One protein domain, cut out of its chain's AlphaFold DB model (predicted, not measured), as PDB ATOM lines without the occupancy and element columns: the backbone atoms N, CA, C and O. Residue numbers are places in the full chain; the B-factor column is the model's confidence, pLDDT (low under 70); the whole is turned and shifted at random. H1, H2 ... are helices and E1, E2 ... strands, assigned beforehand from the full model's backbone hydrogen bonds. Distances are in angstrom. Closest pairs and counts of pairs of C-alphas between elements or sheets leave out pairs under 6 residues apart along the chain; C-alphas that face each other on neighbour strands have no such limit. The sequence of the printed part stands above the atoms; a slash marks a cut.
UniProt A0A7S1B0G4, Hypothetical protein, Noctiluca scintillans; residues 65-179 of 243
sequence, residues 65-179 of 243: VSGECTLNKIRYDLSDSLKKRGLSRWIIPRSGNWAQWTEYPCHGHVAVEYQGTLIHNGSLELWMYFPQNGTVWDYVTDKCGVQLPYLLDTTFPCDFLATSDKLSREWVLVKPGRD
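AT A GLANCE: This is residues 65 to 179 of the 243 residues of the protein "Hypothetical protein" of Noctiluca scintillans (UniProt A0A7S1B0G4). A small closed barrel of five strands, E1, E3, E4, E6 and E5, has E2 paired onto the first part of E3 outside the ring, making a two-stranded arm at one end. H2 packs on the outside of the barrel over E3, and the short H1 lies in the link from E1 to E2. The printed part has 115 residues, along the chain E1 H1 E2 E3 E4 H2 E5 E6, and is mostly strand. The barrel is mixed, with E4 and E6 its parallel pair. The whole is compact, with a radius of gyration of the C-alphas of 14.9 A and spans of 43 by 35 by 22 A.

HOW THE PARTS SIT: E1, residues 65 to 74, has E3, residues 97 to 114, on one side and E5, residues 155 to 160, on the other, both antiparallel; N 70 and O 111 are 2.9 A apart, N 67 and O 158 also 2.9 A, within hydrogen-bond range. H1, residues 78 to 81, is on the barrel and near E3. E2, residues 87 to 94, E3 and E4, residues 117 to 132, form a meander, each strand the antiparallel neighbour of the one before, through two hairpins. N 90 and O 101 are 3.0 A apart, N 106 and O 126 2.8 A. E3 bends by 106 degrees at residue 109 and pairs with E2 over residues 97 to 103 and with E1 over 108 to 112. H2, residues 143 to 151, lies outside the barrel over E3, slantwise at 46 degrees on the local plane, with a height over the sheet of 8.0 A. It touches E3, where the closest C-alphas, of Cys 106 and Cys 144, are 5.6 A apart. In H2, 2 of 5 O i to N i+4 pairs and 4 of 6 O i to N i+3 pairs are within hydrogen-bond range; H1 is too short for an O i to N i+4 pair. E6, residues 171 to 174, is parallel to E4, with N 174 and O 127 2.8 A apart, and forms a hairpin with E5, with N 173 and O 159 2.8 A apart.

IN THESE COORDINATES: E1, residues 65 to 74, begins at C-alpha 65 (-50.532, -20.935, -9.978) and is 23.4 A long. E2, residues 87 to 94, is 21.4 A, E3, residues 97 to 114, 34.7 A, and E4, residues 117 to 132, 34.9 A. E6 ends at C-alpha 174 (-39.658, -19.416, -14.881).

THE WHOLE: The C-alphas of Thr 135 and Asp 165, the two farthest apart, are 44.4 A from each other. The printed part has no cut and no long link. The pLDDT is under 70 in residues 76 to 102, 131 to 143 and 176 to 179.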
ATOM      1  N   VAL A  65     -50.751 -19.749 -10.791       89.25
ATOM      2  CA  VAL A  65     -50.532 -20.935  -9.978       89.25
ATOM      3  C   VAL A  65     -49.042 -21.240  -9.981       89.25
ATOM      4  O   VAL A  65     -48.419 -21.286 -11.041       89.25
ATOM      5  N   SER A  66     -48.478 -21.463  -8.797       88.31
ATOM      6  CA  SER A  66     -47.136 -22.026  -8.658       88.31
ATOM      7  C   SER A  66     -47.172 -23.537  -8.828       88.31
ATOM      8  O   SER A  66     -47.978 -24.216  -8.192       88.31
ATOM      9  N   GLY A  67     -46.273 -24.061  -9.653       87.75
ATOM     10  CA  GLY A  67     -46.129 -25.489  -9.875       87.75
ATOM     11  C   GLY A  67     -44.739 -25.847 -10.380       87.75
ATOM     12  O   GLY A  67     -43.769 -25.101 -10.214       87.75
ATOM     13  N   GLU A  68     -44.669 -27.016 -10.995       88.88
ATOM     14  CA  GLU A  68     -43.453 -27.590 -11.542       88.88
ATOM     15  C   GLU A  68     -43.637 -27.834 -13.042       88.88
ATOM     16  O   GLU A  68     -44.682 -28.305 -13.495       88.88
ATOM     17  N   CYS A  69     -42.623 -27.466 -13.816       90.31
ATOM     18  CA  CYS A  69     -42.577 -27.624 -15.263       90.31
ATOM     19  C   CYS A  69     -41.357 -28.465 -15.632       90.31
ATOM     20  O   CYS A  69     -40.327 -28.377 -14.969       90.31
ATOM     21  N   THR A  70     -41.440 -29.221 -16.725       92.69
ATOM     22  CA  THR A  70     -40.319 -30.037 -17.217       92.69
ATOM     23  C   THR A  70     -39.938 -29.607 -18.624       92.69
ATOM     24  O   THR A  70     -40.790 -29.548 -19.513       92.69
ATOM     25  N   LEU A  71     -38.660 -29.283 -18.842       90.06
ATOM     26  CA  LEU A  71     -38.160 -28.848 -20.147       90.06
ATOM     27  C   LEU A  71     -37.686 -30.070 -20.932       90.06
ATOM     28  O   LEU A  71     -36.640 -30.628 -20.633       90.06
ATOM     29  N   ASN A  72     -38.423 -30.444 -21.974       89.12
ATOM     30  CA  ASN A  72     -38.142 -31.638 -22.777       89.12
ATOM     31  C   ASN A  72     -37.208 -31.350 -23.960       89.12
ATOM     32  O   ASN A  72     -36.512 -32.230 -24.457       89.12
ATOM     33  N   LYS A  73     -37.241 -30.124 -24.499       86.12
ATOM     34  CA  LYS A  73     -36.407 -29.746 -25.647       86.12
ATOM     35  C   LYS A  73     -36.158 -28.251 -25.675       86.12
ATOM     36  O   LYS A  73     -37.083 -27.458 -25.526       86.12
ATOM     37  N   ILE A  74     -34.930 -27.849 -25.971       82.50
ATOM     38  CA  ILE A  74     -34.602 -26.440 -26.198       82.50
ATOM     39  C   ILE A  74     -34.951 -26.074 -27.640       82.50
ATOM     40  O   ILE A  74     -34.554 -26.774 -28.578       82.50
ATOM     41  N   ARG A  75     -35.676 -24.968 -27.834       73.44
ATOM     42  CA  ARG A  75     -35.818 -24.340 -29.150       73.44
ATOM     43  C   ARG A  75     -35.013 -23.052 -29.166       73.44
ATOM     44  O   ARG A  75     -35.411 -22.050 -28.584       73.44
ATOM     45  N   TYR A  76     -33.899 -23.082 -29.884       63.81
ATOM     46  CA  TYR A  76     -33.217 -21.864 -30.284       63.81
ATOM     47  C   TYR A  76     -33.939 -21.304 -31.493       63.81
ATOM     48  O   TYR A  76     -33.812 -21.837 -32.595       63.81
ATOM     49  N   ASP A  77     -34.699 -20.239 -31.292       55.59
ATOM     50  CA  ASP A  77     -35.150 -19.456 -32.425       55.59
ATOM     51  C   ASP A  77     -33.991 -18.535 -32.836       55.59
ATOM     52  O   ASP A  77     -33.775 -17.475 -32.252       55.59
ATOM     53  N   LEU A  78     -33.153 -19.007 -33.768       45.44
ATOM     54  CA  LEU A  78     -31.904 -18.349 -34.198       45.44
ATOM     55  C   LEU A  78     -32.125 -16.922 -34.733       45.44
ATOM     56  O   LEU A  78     -31.208 -16.101 -34.688       45.44
ATOM     57  N   SER A  79     -33.329 -16.602 -35.215       49.62
ATOM     58  CA  SER A  79     -33.704 -15.245 -35.636       49.62
ATOM     59  C   SER A  79     -34.016 -14.295 -34.474       49.62
ATOM     60  O   SER A  79     -33.853 -13.083 -34.633       49.62
ATOM     61  N   ASP A  80     -34.407 -14.829 -33.312       46.44
ATOM     62  CA  ASP A  80     -34.793 -14.073 -32.111       46.44
ATOM     63  C   ASP A  80     -33.687 -14.050 -31.038       46.44
ATOM     64  O   ASP A  80     -33.535 -13.049 -30.328       46.44
ATOM     65  N   SER A  81     -32.861 -15.100 -30.952       42.34
ATOM     66  CA  SER A  81     -31.785 -15.240 -29.957       42.34
ATOM     67  C   SER A  81     -30.640 -14.237 -30.140       42.34
ATOM     68  O   SER A  81     -30.022 -13.824 -29.164       42.34
ATOM     69  N   LEU A  82     -30.401 -13.758 -31.366       40.91
ATOM     70  CA  LEU A  82     -29.407 -12.710 -31.640       40.91
ATOM     71  C   LEU A  82     -29.912 -11.286 -31.334       40.91
ATOM     72  O   LEU A  82     -29.116 -10.346 -31.321       40.91
ATOM     73  N   LYS A  83     -31.223 -11.090 -31.112       42.34
ATOM     74  CA  LYS A  83     -31.843  -9.752 -31.027       42.34
ATOM     75  C   LYS A  83     -32.480  -9.405 -29.687       42.34
ATOM     76  O   LYS A  83     -32.637  -8.213 -29.411       42.34
ATOM     77  N   LYS A  84     -32.824 -10.371 -28.834       49.22
ATOM     78  CA  LYS A  84     -33.494 -10.070 -27.560       49.22
ATOM     79  C   LYS A  84     -32.482  -9.689 -26.476       49.22
ATOM     80  O   LYS A  84     -32.170 -10.445 -25.565       49.22
ATOM     81  N   ARG A  85     -31.981  -8.450 -26.589       52.31
ATOM     82  CA  ARG A  85     -31.432  -7.681 -25.459       52.31
ATOM     83  C   ARG A  85     -32.426  -7.806 -24.303       52.31
ATOM     84  O   ARG A  85     -33.610  -7.599 -24.554       52.31
ATOM     85  N   GLY A  86     -31.956  -8.137 -23.094       53.50
ATOM     86  CA  GLY A  86     -32.804  -8.288 -21.903       53.50
ATOM     87  C   GLY A  86     -33.897  -7.220 -21.878       53.50
ATOM     88  O   GLY A  86     -33.600  -6.019 -21.872       53.50
ATOM     89  N   LEU A  87     -35.145  -7.667 -22.001       55.62
ATOM     90  CA  LEU A  87     -36.278  -6.778 -22.178       55.62
ATOM     91  C   LEU A  87     -36.584  -6.188 -20.811       55.62
ATOM     92  O   LEU A  87     -36.859  -6.916 -19.874       55.62
ATOM     93  N   SER A  88     -36.508  -4.864 -20.710       54.25
ATOM     94  CA  SER A  88     -36.866  -4.095 -19.519       54.25
ATOM     95  C   SER A  88     -36.099  -4.458 -18.239       54.25
ATOM     96  O   SER A  88     -36.256  -5.503 -17.615       54.25
ATOM     97  N   ARG A  89     -35.295  -3.504 -17.766       58.09
ATOM     98  CA  ARG A  89     -34.730  -3.576 -16.420       58.09
ATOM     99  C   ARG A  89     -35.716  -3.022 -15.412       58.09
ATOM    100  O   ARG A  89     -36.258  -1.915 -15.561       58.09
ATOM    101  N   TRP A  90     -35.896  -3.784 -14.349       59.44
ATOM    102  CA  TRP A  90     -36.600  -3.345 -13.162       59.44
ATOM    103  C   TRP A  90     -35.554  -2.998 -12.118       59.44
ATOM    104  O   TRP A  90     -34.848  -3.875 -11.626       59.44
ATOM    105  N   ILE A  91     -35.423  -1.711 -11.813       55.03
ATOM    106  CA  ILE A  91     -34.644  -1.251 -10.670       55.03
ATOM    107  C   ILE A  91     -35.672  -0.904  -9.606       55.03
ATOM    108  O   ILE A  91     -36.433   0.043  -9.798       55.03
ATOM    109  N   ILE A  92     -35.711  -1.672  -8.518       52.56
ATOM    110  CA  ILE A  92     -36.485  -1.297  -7.337       52.56
ATOM    111  C   ILE A  92     -35.490  -0.742  -6.316       52.56
ATOM    112  O   ILE A  92     -34.759  -1.520  -5.699       52.56
ATOM    113  N   PRO A  93     -35.410   0.583  -6.123       49.81
ATOM    114  CA  PRO A  93     -34.677   1.134  -5.000       49.81
ATOM    115  C   PRO A  93     -35.498   0.882  -3.728       49.81
ATOM    116  O   PRO A  93     -36.291   1.720  -3.310       49.81
ATOM    117  N   ARG A  94     -35.340  -0.289  -3.102       50.09
ATOM    118  CA  ARG A  94     -35.763  -0.481  -1.707       50.09
ATOM    119  C   ARG A  94     -34.583  -0.175  -0.803       50.09
ATOM    120  O   ARG A  94     -33.458  -0.564  -1.108       50.09
ATOM    121  N   SER A  95     -34.849   0.540   0.289       42.47
ATOM    122  CA  SER A  95     -33.876   0.949   1.306       42.47
ATOM    123  C   SER A  95     -32.855  -0.161   1.602       42.47
ATOM    124  O   SER A  95     -33.161  -1.122   2.305       42.47
ATOM    125  N   GLY A  96     -31.655  -0.042   1.028       46.12
ATOM    126  CA  GLY A  96     -30.517  -0.934   1.273       46.12
ATOM    127  C   GLY A  96     -30.259  -2.042   0.242       46.12
ATOM    128  O   GLY A  96     -29.108  -2.442   0.128       46.12
ATOM    129  N   ASN A  97     -31.241  -2.486  -0.554       51.97
ATOM    130  CA  ASN A  97     -31.048  -3.555  -1.547       51.97
ATOM    131  C   ASN A  97     -31.551  -3.132  -2.931       51.97
ATOM    132  O   ASN A  97     -32.752  -3.119  -3.205       51.97
ATOM    133  N   TRP A  98     -30.605  -2.847  -3.827       54.38
ATOM    134  CA  TRP A  98     -30.849  -2.643  -5.253       54.38
ATOM    135  C   TRP A  98     -31.057  -3.997  -5.934       54.38
ATOM    136  O   TRP A  98     -30.203  -4.455  -6.690       54.38
ATOM    137  N   ALA A  99     -32.168  -4.671  -5.635       57.81
ATOM    138  CA  ALA A  99     -32.521  -5.897  -6.341       57.81
ATOM    139  C   ALA A  99     -32.963  -5.515  -7.756       57.81
ATOM    140  O   ALA A  99     -34.054  -4.976  -7.969       57.81
ATOM    141  N   GLN A 100     -32.073  -5.736  -8.715       66.38
ATOM    142  CA  GLN A 100     -32.352  -5.497 -10.118       66.38
ATOM    143  C   GLN A 100     -32.808  -6.797 -10.748       66.38
ATOM    144  O   GLN A 100     -32.175  -7.830 -10.567       66.38
ATOM    145  N   TRP A 101     -33.888  -6.740 -11.513       69.19
ATOM    146  CA  TRP A 101     -34.395  -7.899 -12.233       69.19
ATOM    147  C   TRP A 101     -34.352  -7.621 -13.722       69.19
ATOM    148  O   TRP A 101     -34.637  -6.506 -14.169       69.19
ATOM    149  N   THR A 102     -33.976  -8.638 -14.484       68.69
ATOM    150  CA  THR A 102     -34.021  -8.589 -15.945       68.69
ATOM    151  C   THR A 102     -34.854  -9.751 -16.456       68.69
ATOM    152  O   THR A 102     -34.680 -10.885 -16.001       68.69
ATOM    153  N   GLU A 103     -35.755  -9.442 -17.385       73.81
ATOM    154  CA  GLU A 103     -36.615 -10.414 -18.053       73.81
ATOM    155  C   GLU A 103     -35.943 -10.896 -19.337       73.81
ATOM    156  O   GLU A 103     -35.449 -10.102 -20.149       73.81
ATOM    157  N   TYR A 104     -35.935 -12.213 -19.518       75.00
ATOM    158  CA  TYR A 104     -35.441 -12.861 -20.722       75.00
ATOM    159  C   TYR A 104     -36.533 -13.781 -21.272       75.00
ATOM    160  O   TYR A 104     -36.822 -14.808 -20.653       75.00
ATOM    161  N   PRO A 105     -37.151 -13.427 -22.410       78.81
ATOM    162  CA  PRO A 105     -38.049 -14.331 -23.118       78.81
ATOM    163  C   PRO A 105     -37.234 -15.416 -23.830       78.81
ATOM    164  O   PRO A 105     -36.506 -15.157 -24.793       78.81
ATOM    165  N   CYS A 106     -37.355 -16.643 -23.350       79.56
ATOM    166  CA  CYS A 106     -36.722 -17.830 -23.904       79.56
ATOM    167  C   CYS A 106     -37.781 -18.741 -24.551       79.56
ATOM    168  O   CYS A 106     -38.971 -18.520 -24.370       79.56
ATOM    169  N   HIS A 107     -37.383 -19.769 -25.307       85.06
ATOM    170  CA  HIS A 107     -38.333 -20.707 -25.923       85.06
ATOM    171  C   HIS A 107     -37.910 -22.155 -25.681       85.06
ATOM    172  O   HIS A 107     -36.733 -22.513 -25.781       85.06
ATOM    173  N   GLY A 108     -38.883 -23.010 -25.381       86.12
ATOM    174  CA  GLY A 108     -38.635 -24.417 -25.092       86.12
ATOM    175  C   GLY A 108     -39.884 -25.268 -25.257       86.12
ATOM    176  O   GLY A 108     -41.004 -24.771 -25.217       86.12
ATOM    177  N   HIS A 109     -39.692 -26.565 -25.466       90.69
ATOM    178  CA  HIS A 109     -40.757 -27.554 -25.382       90.69
ATOM    179  C   HIS A 109     -40.904 -27.961 -23.923       90.69
ATOM    180  O   HIS A 109     -40.013 -28.611 -23.379       90.69
ATOM    181  N   VAL A 110     -42.003 -27.556 -23.298       91.00
ATOM    182  CA  VAL A 110     -42.239 -27.752 -21.870       91.00
ATOM    183  C   VAL A 110     -43.483 -28.601 -21.648       91.00
ATOM    184  O   VAL A 110     -44.503 -28.425 -22.321       91.00
ATOM    185  N   ALA A 111     -43.378 -29.536 -20.708       92.88
ATOM    186  CA  ALA A 111     -44.507 -30.221 -20.107       92.88
ATOM    187  C   ALA A 111     -44.936 -29.462 -18.844       92.88
ATOM    188  O   ALA A 111     -44.102 -29.162 -17.987       92.88
ATOM    189  N   VAL A 112     -46.224 -29.135 -18.754       92.31
ATOM    190  CA  VAL A 112     -46.819 -28.440 -17.608       92.31
ATOM    191  C   VAL A 112     -47.900 -29.322 -17.012       92.31
ATOM    192  O   VAL A 112     -48.842 -29.720 -17.706       92.31
ATOM    193  N   GLU A 113     -47.772 -29.593 -15.720       91.06
ATOM    194  CA  GLU A 113     -48.745 -30.357 -14.954       91.06
ATOM    195  C   GLU A 113     -49.516 -29.444 -14.004       91.06
ATOM    196  O   GLU A 113     -48.953 -28.596 -13.313       91.06
ATOM    197  N   TYR A 114     -50.831 -29.633 -13.948       90.00
ATOM    198  CA  TYR A 114     -51.717 -28.939 -13.027       90.00
ATOM    199  C   TYR A 114     -52.627 -29.958 -12.352       90.00
ATOM    200  O   TYR A 114     -53.295 -30.745 -13.019       90.00
ATOM    201  N   GLN A 115     -52.617 -29.977 -11.015       87.88
ATOM    202  CA  GLN A 115     -53.398 -30.923 -10.203       87.88
ATOM    203  C   GLN A 115     -53.184 -32.402 -10.601       87.88
ATOM    204  O   GLN A 115     -54.117 -33.202 -10.597       87.88
ATOM    205  N   GLY A 116     -51.951 -32.766 -10.976       85.25
ATOM    206  CA  GLY A 116     -51.595 -34.126 -11.402       85.25
ATOM    207  C   GLY A 116     -52.035 -34.495 -12.824       85.25
ATOM    208  O   GLY A 116     -51.908 -35.652 -13.215       85.25
ATOM    209  N   THR A 117     -52.551 -33.537 -13.602       88.50
ATOM    210  CA  THR A 117     -52.906 -33.724 -15.014       88.50
ATOM    211  C   THR A 117     -51.957 -32.929 -15.902       88.50
ATOM    212  O   THR A 117     -51.705 -31.749 -15.659       88.50
ATOM    213  N   LEU A 118     -51.455 -33.558 -16.964       90.56
ATOM    214  CA  LEU A 118     -50.672 -32.884 -17.997       90.56
ATOM    215  C   LEU A 118     -51.585 -31.954 -18.810       90.56
ATOM    216  O   LEU A 118     -52.360 -32.418 -19.644       90.56
ATOM    217  N   ILE A 119     -51.488 -30.644 -18.572       92.12
ATOM    218  CA  ILE A 119     -52.316 -29.620 -19.237       92.12
ATOM    219  C   ILE A 119     -51.650 -29.029 -20.481       92.12
ATOM    220  O   ILE A 119     -52.306 -28.394 -21.306       92.12
ATOM    221  N   HIS A 120     -50.336 -29.209 -20.625       93.44
ATOM    222  CA  HIS A 120     -49.606 -28.782 -21.808       93.44
ATOM    223  C   HIS A 120     -48.365 -29.642 -22.030       93.44
ATOM    224  O   HIS A 120     -47.658 -29.973 -21.085       93.44
ATOM    225  N   ASN A 121     -48.077 -29.968 -23.290       92.44
ATOM    226  CA  ASN A 121     -46.826 -30.594 -23.707       92.44
ATOM    227  C   ASN A 121     -46.478 -30.112 -25.116       92.44
ATOM    228  O   ASN A 121     -46.830 -30.736 -26.117       92.44
ATOM    229  N   GLY A 122     -45.820 -28.962 -25.195       90.31
ATOM    230  CA  GLY A 122     -45.625 -28.256 -26.454       90.31
ATOM    231  C   GLY A 122     -44.592 -27.145 -26.353       90.31
ATOM    232  O   GLY A 122     -43.958 -26.936 -25.320       90.31
ATOM    233  N   SER A 123     -44.373 -26.466 -27.476       88.56
ATOM    234  CA  SER A 123     -43.484 -25.304 -27.509       88.56
ATOM    235  C   SER A 123     -44.165 -24.117 -26.829       88.56
ATOM    236  O   SER A 123     -45.278 -23.766 -27.210       88.56
ATOM    237  N   LEU A 124     -43.482 -23.511 -25.861       88.44
ATOM    238  CA  LEU A 124     -43.927 -22.340 -25.110       88.44
ATOM    239  C   LEU A 124     -42.811 -21.304 -25.015       88.44
ATOM    240  O   LEU A 124     -41.617 -21.635 -25.034       88.44
ATOM    241  N   GLU A 125     -43.218 -20.049 -24.858       87.06
ATOM    242  CA  GLU A 125     -42.324 -18.989 -24.409       87.06
ATOM    243  C   GLU A 125     -42.122 -19.091 -22.883       87.06
ATOM    244  O   GLU A 125     -43.044 -19.325 -22.101       87.06
ATOM    245  N   LEU A 126     -40.876 -18.943 -22.454       85.88
ATOM    246  CA  LEU A 126     -40.408 -19.076 -21.084       85.88
ATOM    247  C   LEU A 126     -39.881 -17.723 -20.628       85.88
ATOM    248  O   LEU A 126     -38.802 -17.301 -21.037       85.88
ATOM    249  N   TRP A 127     -40.631 -17.044 -19.770       84.56
ATOM    250  CA  TRP A 127     -40.222 -15.759 -19.215       84.56
ATOM    251  C   TRP A 127     -39.331 -15.999 -18.004       84.56
ATOM    252  O   TRP A 127     -39.812 -16.281 -16.907       84.56
ATOM    253  N   MET A 128     -38.017 -15.927 -18.213       81.12
ATOM    254  CA  MET A 128     -37.023 -16.167 -17.172       81.12
ATOM    255  C   MET A 128     -36.631 -14.857 -16.483       81.12
ATOM    256  O   MET A 128     -36.294 -13.871 -17.142       81.12
ATOM    257  N   TYR A 129     -36.631 -14.864 -15.149       76.19
ATOM    258  CA  TYR A 129     -36.335 -13.689 -14.325       76.19
ATOM    259  C   TYR A 129     -35.035 -13.878 -13.562       76.19
ATOM    260  O   TYR A 129     -34.965 -14.728 -12.679       76.19
ATOM    261  N   PHE A 130     -34.024 -13.057 -13.845       72.81
ATOM    262  CA  PHE A 130     -32.737 -13.153 -13.152       72.81
ATOM    263  C   PHE A 130     -32.487 -11.941 -12.256       72.81
ATOM    264  O   PHE A 130     -32.593 -10.807 -12.749       72.81
ATOM    265  N   PRO A 131     -32.098 -12.155 -10.985       69.62
ATOM    266  CA  PRO A 131     -31.542 -11.093 -10.171       69.62
ATOM    267  C   PRO A 131     -30.164 -10.718 -10.734       69.62
ATOM    268  O   PRO A 131     -29.306 -11.568 -10.974       69.62
ATOM    269  N   GLN A 132     -29.956  -9.433 -10.985       66.50
ATOM    270  CA  GLN A 132     -28.672  -8.858 -11.361       66.50
ATOM    271  C   GLN A 132     -28.065  -8.239 -10.101       66.50
ATOM    272  O   GLN A 132     -28.634  -7.319  -9.515       66.50
ATOM    273  N   ASN A 133     -26.907  -8.753  -9.693       57.53
ATOM    274  CA  ASN A 133     -26.128  -8.197  -8.593       57.53
ATOM    275  C   ASN A 133     -24.934  -7.433  -9.174       57.53
ATOM    276  O   ASN A 133     -24.105  -8.021  -9.866       57.53
ATOM    277  N   GLY A 134     -24.821  -6.139  -8.864       52.81
ATOM    278  CA  GLY A 134     -23.659  -5.313  -9.210       52.81
ATOM    279  C   GLY A 134     -23.946  -4.154 -10.171       52.81
ATOM    280  O   GLY A 134     -25.056  -3.965 -10.656       52.81
ATOM    281  N   THR A 135     -22.919  -3.335 -10.409       52.72
ATOM    282  CA  THR A 135     -22.953  -2.143 -11.280       52.72
ATOM    283  C   THR A 135     -22.525  -2.424 -12.718       52.72
ATOM    284  O   THR A 135     -22.751  -1.581 -13.587       52.72
ATOM    285  N   VAL A 136     -21.894  -3.575 -12.981       51.72
ATOM    286  CA  VAL A 136     -21.442  -3.966 -14.320       51.72
ATOM    287  C   VAL A 136     -22.487  -4.863 -14.951       51.72
ATOM    288  O   VAL A 136     -22.767  -5.968 -14.499       51.72
ATOM    289  N   TRP A 137     -23.062  -4.341 -16.016       54.62
ATOM    290  CA  TRP A 137     -24.185  -4.936 -16.695       54.62
ATOM    291  C   TRP A 137     -23.684  -5.764 -17.867       54.62
ATOM    292  O   TRP A 137     -23.142  -5.220 -18.831       54.62
ATOM    293  N   ASP A 138     -23.898  -7.069 -17.818       50.69
ATOM    294  CA  ASP A 138     -23.544  -7.922 -18.940       50.69
ATOM    295  C   ASP A 138     -24.689  -7.927 -19.967       50.69
ATOM    296  O   ASP A 138     -25.641  -8.705 -19.889       50.69
ATOM    297  N   TYR A 139     -24.646  -6.959 -20.887       50.50
ATOM    298  CA  TYR A 139     -25.645  -6.766 -21.948       50.50
ATOM    299  C   TYR A 139     -25.535  -7.792 -23.088       50.50
ATOM    300  O   TYR A 139     -26.363  -7.759 -23.999       50.50
ATOM    301  N   VAL A 140     -24.509  -8.649 -23.073       50.97
ATOM    302  CA  VAL A 140     -24.087  -9.434 -24.244       50.97
ATOM    303  C   VAL A 140     -24.209 -10.943 -24.016       50.97
ATOM    304  O   VAL A 140     -24.115 -11.708 -24.971       50.97
ATOM    305  N   THR A 141     -24.479 -11.408 -22.794       58.50
ATOM    306  CA  THR A 141     -24.649 -12.847 -22.564       58.50
ATOM    307  C   THR A 141     -26.036 -13.339 -22.968       58.50
ATOM    308  O   THR A 141     -27.053 -12.875 -22.448       58.50
ATOM    309  N   ASP A 142     -26.065 -14.328 -23.867       64.38
ATOM    310  CA  ASP A 142     -27.241 -15.144 -24.179       64.38
ATOM    311  C   ASP A 142     -27.651 -15.936 -22.928       64.38
ATOM    312  O   ASP A 142     -27.240 -17.077 -22.708       64.38
ATOM    313  N   LYS A 143     -28.420 -15.291 -22.044       69.81
ATOM    314  CA  LYS A 143     -28.866 -15.917 -20.797       69.81
ATOM    315  C   LYS A 143     -29.729 -17.143 -21.077       69.81
ATOM    316  O   LYS A 143     -29.607 -18.111 -20.337       69.81
ATOM    317  N   CYS A 144     -30.528 -17.148 -22.145       75.69
ATOM    318  CA  CYS A 144     -31.326 -18.313 -22.521       75.69
ATOM    319  C   CYS A 144     -30.428 -19.486 -22.937       75.69
ATOM    320  O   CYS A 144     -30.589 -20.587 -22.416       75.69
ATOM    321  N   GLY A 145     -29.451 -19.255 -23.817       72.19
ATOM    322  CA  GLY A 145     -28.521 -20.291 -24.271       72.19
ATOM    323  C   GLY A 145     -27.565 -20.793 -23.198       72.19
ATOM    324  O   GLY A 145     -27.129 -21.936 -23.266       72.19
ATOM    325  N   VAL A 146     -27.295 -19.995 -22.165       75.25
ATOM    326  CA  VAL A 146     -26.553 -20.470 -20.992       75.25
ATOM    327  C   VAL A 146     -27.457 -21.250 -20.038       75.25
ATOM    328  O   VAL A 146     -27.025 -22.264 -19.511       75.25
ATOM    329  N   GLN A 147     -28.691 -20.805 -19.790       75.19
ATOM    330  CA  GLN A 147     -29.507 -21.309 -18.675       75.19
ATOM    331  C   GLN A 147     -30.420 -22.476 -19.054       75.19
ATOM    332  O   GLN A 147     -30.551 -23.419 -18.277       75.19
ATOM    333  N   LEU A 148     -31.017 -22.461 -20.249       80.75
ATOM    334  CA  LEU A 148     -31.902 -23.539 -20.698       80.75
ATOM    335  C   LEU A 148     -31.221 -24.920 -20.728       80.75
ATOM    336  O   LEU A 148     -31.878 -25.881 -20.332       80.75
ATOM    337  N   PRO A 149     -29.937 -25.067 -21.125       83.38
ATOM    338  CA  PRO A 149     -29.247 -26.355 -21.046       83.38
ATOM    339  C   PRO A 149     -29.201 -26.968 -19.647       83.38
ATOM    340  O   PRO A 149     -29.245 -28.186 -19.535       83.38
ATOM    341  N   TYR A 150     -29.157 -26.155 -18.588       81.19
ATOM    342  CA  TYR A 150     -29.174 -26.660 -17.211       81.19
ATOM    343  C   TYR A 150     -30.562 -27.110 -16.750       81.19
ATOM    344  O   TYR A 150     -30.661 -27.834 -15.766       81.19
ATOM    345  N   LEU A 151     -31.616 -26.671 -17.443       81.25
ATOM    346  CA  LEU A 151     -32.999 -27.041 -17.149       81.25
ATOM    347  C   LEU A 151     -33.479 -28.231 -17.992       81.25
ATOM    348  O   LEU A 151     -34.537 -28.789 -17.704       81.25
ATOM    349  N   LEU A 152     -32.736 -28.619 -19.031       85.62
ATOM    350  CA  LEU A 152     -33.131 -29.687 -19.943       85.62
ATOM    351  C   LEU A 152     -33.255 -31.024 -19.205       85.62
ATOM    352  O   LEU A 152     -32.381 -31.386 -18.422       85.62
ATOM    353  N   ASP A 153     -34.345 -31.741 -19.471       85.94
ATOM    354  CA  ASP A 153     -34.716 -33.013 -18.845       85.94
ATOM    355  C   ASP A 153     -34.834 -32.940 -17.310       85.94
ATOM    356  O   ASP A 153     -34.806 -33.961 -16.621       85.94
ATOM    357  N   THR A 154     -34.995 -31.731 -16.760       85.81
ATOM    358  CA  THR A 154     -35.201 -31.507 -15.327       85.81
ATOM    359  C   THR A 154     -36.524 -30.809 -15.051       85.81
ATOM    360  O   THR A 154     -37.037 -30.033 -15.862       85.81
ATOM    361  N   THR A 155     -37.062 -31.093 -13.869       88.69
ATOM    362  CA  THR A 155     -38.209 -30.391 -13.306       88.69
ATOM    363  C   THR A 155     -37.742 -29.093 -12.651       88.69
ATOM    364  O   THR A 155     -36.791 -29.093 -11.865       88.69
ATOM    365  N   PHE A 156     -38.409 -27.980 -12.950       85.88
ATOM    366  CA  PHE A 156     -38.083 -26.661 -12.418       85.88
ATOM    367  C   PHE A 156     -39.333 -25.914 -11.936       85.88
ATOM    368  O   PHE A 156     -40.424 -26.101 -12.483       85.88
ATOM    369  N   PRO A 157     -39.193 -25.035 -10.925       87.00
ATOM    370  CA  PRO A 157     -40.305 -24.234 -10.442       87.00
ATOM    371  C   PRO A 157     -40.736 -23.209 -11.497       87.00
ATOM    372  O   PRO A 157     -39.935 -22.409 -11.998       87.00
ATOM    373  N   CYS A 158     -42.029 -23.192 -11.791       88.19
ATOM    374  CA  CYS A 158     -42.645 -22.264 -12.728       88.19
ATOM    375  C   CYS A 158     -43.952 -21.711 -12.147       88.19
ATOM    376  O   CYS A 158     -44.612 -22.364 -11.340       88.19
ATOM    377  N   ASP A 159     -44.327 -20.499 -12.555       90.31
ATOM    378  CA  ASP A 159     -45.695 -20.017 -12.365       90.31
ATOM    379  C   ASP A 159     -46.382 -19.938 -13.732       90.31
ATOM    380  O   ASP A 159     -45.800 -19.477 -14.718       90.31
ATOM    381  N   PHE A 160     -47.637 -20.362 -13.791       90.75
ATOM    382  CA  PHE A 160     -48.430 -20.366 -15.014       90.75
ATOM    383  C   PHE A 160     -49.891 -20.030 -14.723       90.75
ATOM    384  O   PHE A 160     -50.362 -20.116 -13.590       90.75
ATOM    385  N   LEU A 161     -50.617 -19.629 -15.763       90.50
ATOM    386  CA  LEU A 161     -52.059 -19.420 -15.712       90.50
ATOM    387  C   LEU A 161     -52.724 -20.596 -16.413       90.50
ATOM    388  O   LEU A 161     -52.461 -20.831 -17.593       90.50
ATOM    389  N   ALA A 162     -53.588 -21.317 -15.708       86.88
ATOM    390  CA  ALA A 162     -54.306 -22.463 -16.247       86.88
ATOM    391  C   ALA A 162     -55.806 -22.344 -15.976       86.88
ATOM    392  O   ALA A 162     -56.226 -21.871 -14.922       86.88
ATOM    393  N   THR A 163     -56.607 -22.800 -16.934       82.19
ATOM    394  CA  THR A 163     -57.973 -23.264 -16.676       82.19
ATOM    395  C   THR A 163     -57.928 -24.763 -16.364       82.19
ATOM    396  O   THR A 163     -56.875 -25.386 -16.484       82.19
ATOM    397  N   SER A 164     -59.049 -25.359 -15.949       78.25
ATOM    398  CA  SER A 164     -59.133 -26.761 -15.490       78.25
ATOM    399  C   SER A 164     -58.448 -27.803 -16.389       78.25
ATOM    400  O   SER A 164     -58.050 -28.853 -15.900       78.25
ATOM    401  N   ASP A 165     -58.329 -27.532 -17.687       83.62
ATOM    402  CA  ASP A 165     -57.900 -28.466 -18.727       83.62
ATOM    403  C   ASP A 165     -56.737 -27.968 -19.606       83.62
ATOM    404  O   ASP A 165     -56.202 -28.745 -20.394       83.62
ATOM    405  N   LYS A 166     -56.331 -26.696 -19.510       87.88
ATOM    406  CA  LYS A 166     -55.324 -26.105 -20.411       87.88
ATOM    407  C   LYS A 166     -54.652 -24.869 -19.825       87.88
ATOM    408  O   LYS A 166     -55.159 -24.236 -18.901       87.88
ATOM    409  N   LEU A 167     -53.543 -24.462 -20.436       89.44
ATOM    410  CA  LEU A 167     -52.962 -23.146 -20.190       89.44
ATOM    411  C   LEU A 167     -53.871 -22.028 -20.723       89.44
ATOM    412  O   LEU A 167     -54.415 -22.110 -21.823       89.44
ATOM    413  N   SER A 168     -53.998 -20.958 -19.941       87.44
ATOM    414  CA  SER A 168     -54.713 -19.730 -20.310       87.44
ATOM    415  C   SER A 168     -53.872 -18.827 -21.228       87.44
ATOM    416  O   SER A 168     -54.413 -17.999 -21.961       87.44
ATOM    417  N   ARG A 169     -52.540 -18.987 -21.223       84.19
ATOM    418  CA  ARG A 169     -51.592 -18.235 -22.065       84.19
ATOM    419  C   ARG A 169     -50.518 -19.144 -22.665       84.19
ATOM    420  O   ARG A 169     -50.198 -20.182 -22.101       84.19
ATOM    421  N   GLU A 170     -49.923 -18.715 -23.777       83.44
ATOM    422  CA  GLU A 170     -48.873 -19.447 -24.518       83.44
ATOM    423  C   GLU A 170     -47.455 -19.248 -23.949       83.44
ATOM    424  O   GLU A 170     -46.448 -19.412 -24.641       83.44
ATOM    425  N   TRP A 171     -47.363 -18.895 -22.670       84.31
ATOM    426  CA  TRP A 171     -46.096 -18.698 -21.985       84.31
ATOM    427  C   TRP A 171     -46.196 -19.062 -20.507       84.31
ATOM    428  O   TRP A 171     -47.286 -19.057 -19.928       84.31
ATOM    429  N   VAL A 172     -45.052 -19.345 -19.883       88.69
ATOM    430  CA  VAL A 172     -44.942 -19.567 -18.430       88.69
ATOM    431  C   VAL A 172     -43.823 -18.722 -17.822       88.69
ATOM    432  O   VAL A 172     -42.834 -18.407 -18.488       88.69
ATOM    433  N   LEU A 173     -43.978 -18.336 -16.554       87.75
ATOM    434  CA  LEU A 173     -42.931 -17.648 -15.800       87.75
ATOM    435  C   LEU A 173     -41.990 -18.695 -15.211       87.75
ATOM    436  O   LEU A 173     -42.429 -19.626 -14.536       87.75
ATOM    437  N   VAL A 174     -40.689 -18.507 -15.389       85.31
ATOM    438  CA  VAL A 174     -39.658 -19.416 -14.881       85.31
ATOM    439  C   VAL A 174     -38.885 -18.747 -13.753       85.31
ATOM    440  O   VAL A 174     -38.380 -17.632 -13.922       85.31
ATOM    441  N   LYS A 175     -38.765 -19.444 -12.614       75.19
ATOM    442  CA  LYS A 175     -37.931 -19.030 -11.476       75.19
ATOM    443  C   LYS A 175     -36.578 -19.747 -11.574       75.19
ATOM    444  O   LYS A 175     -36.489 -20.904 -11.178       75.19
ATOM    445  N   PRO A 176     -35.500 -19.105 -12.052       60.62
ATOM    446  CA  PRO A 176     -34.178 -19.735 -12.089       60.62
ATOM    447  C   PRO A 176     -33.529 -19.903 -10.697       60.62
ATOM    448  O   PRO A 176     -32.383 -20.334 -10.608       60.62
ATOM    449  N   GLY A 177     -34.226 -19.581  -9.600       62.72
ATOM    450  CA  GLY A 177     -33.723 -19.704  -8.231       62.72
ATOM    451  C   GLY A 177     -34.837 -19.811  -7.185       62.72
ATOM    452  O   GLY A 177     -36.019 -19.840  -7.519       62.72
ATOM    453  N   ARG A 178     -34.454 -19.863  -5.900       58.91
ATOM    454  CA  ARG A 178     -35.393 -19.894  -4.754       58.91
ATOM    455  C   ARG A 178     -36.028 -18.535  -4.438       58.91
ATOM    456  O   ARG A 178     -36.882 -18.458  -3.558       58.91
ATOM    457  N   ASP A 179     -35.596 -17.482  -5.119       64.81
ATOM    458  CA  ASP A 179     -36.092 -16.133  -4.889       64.81
ATOM    459  C   ASP A 179     -37.530 -15.970  -5.414       64.81
ATOM    460  O   ASP A 179     -37.906 -16.583  -6.422       64.81
TER     461      ASP A 179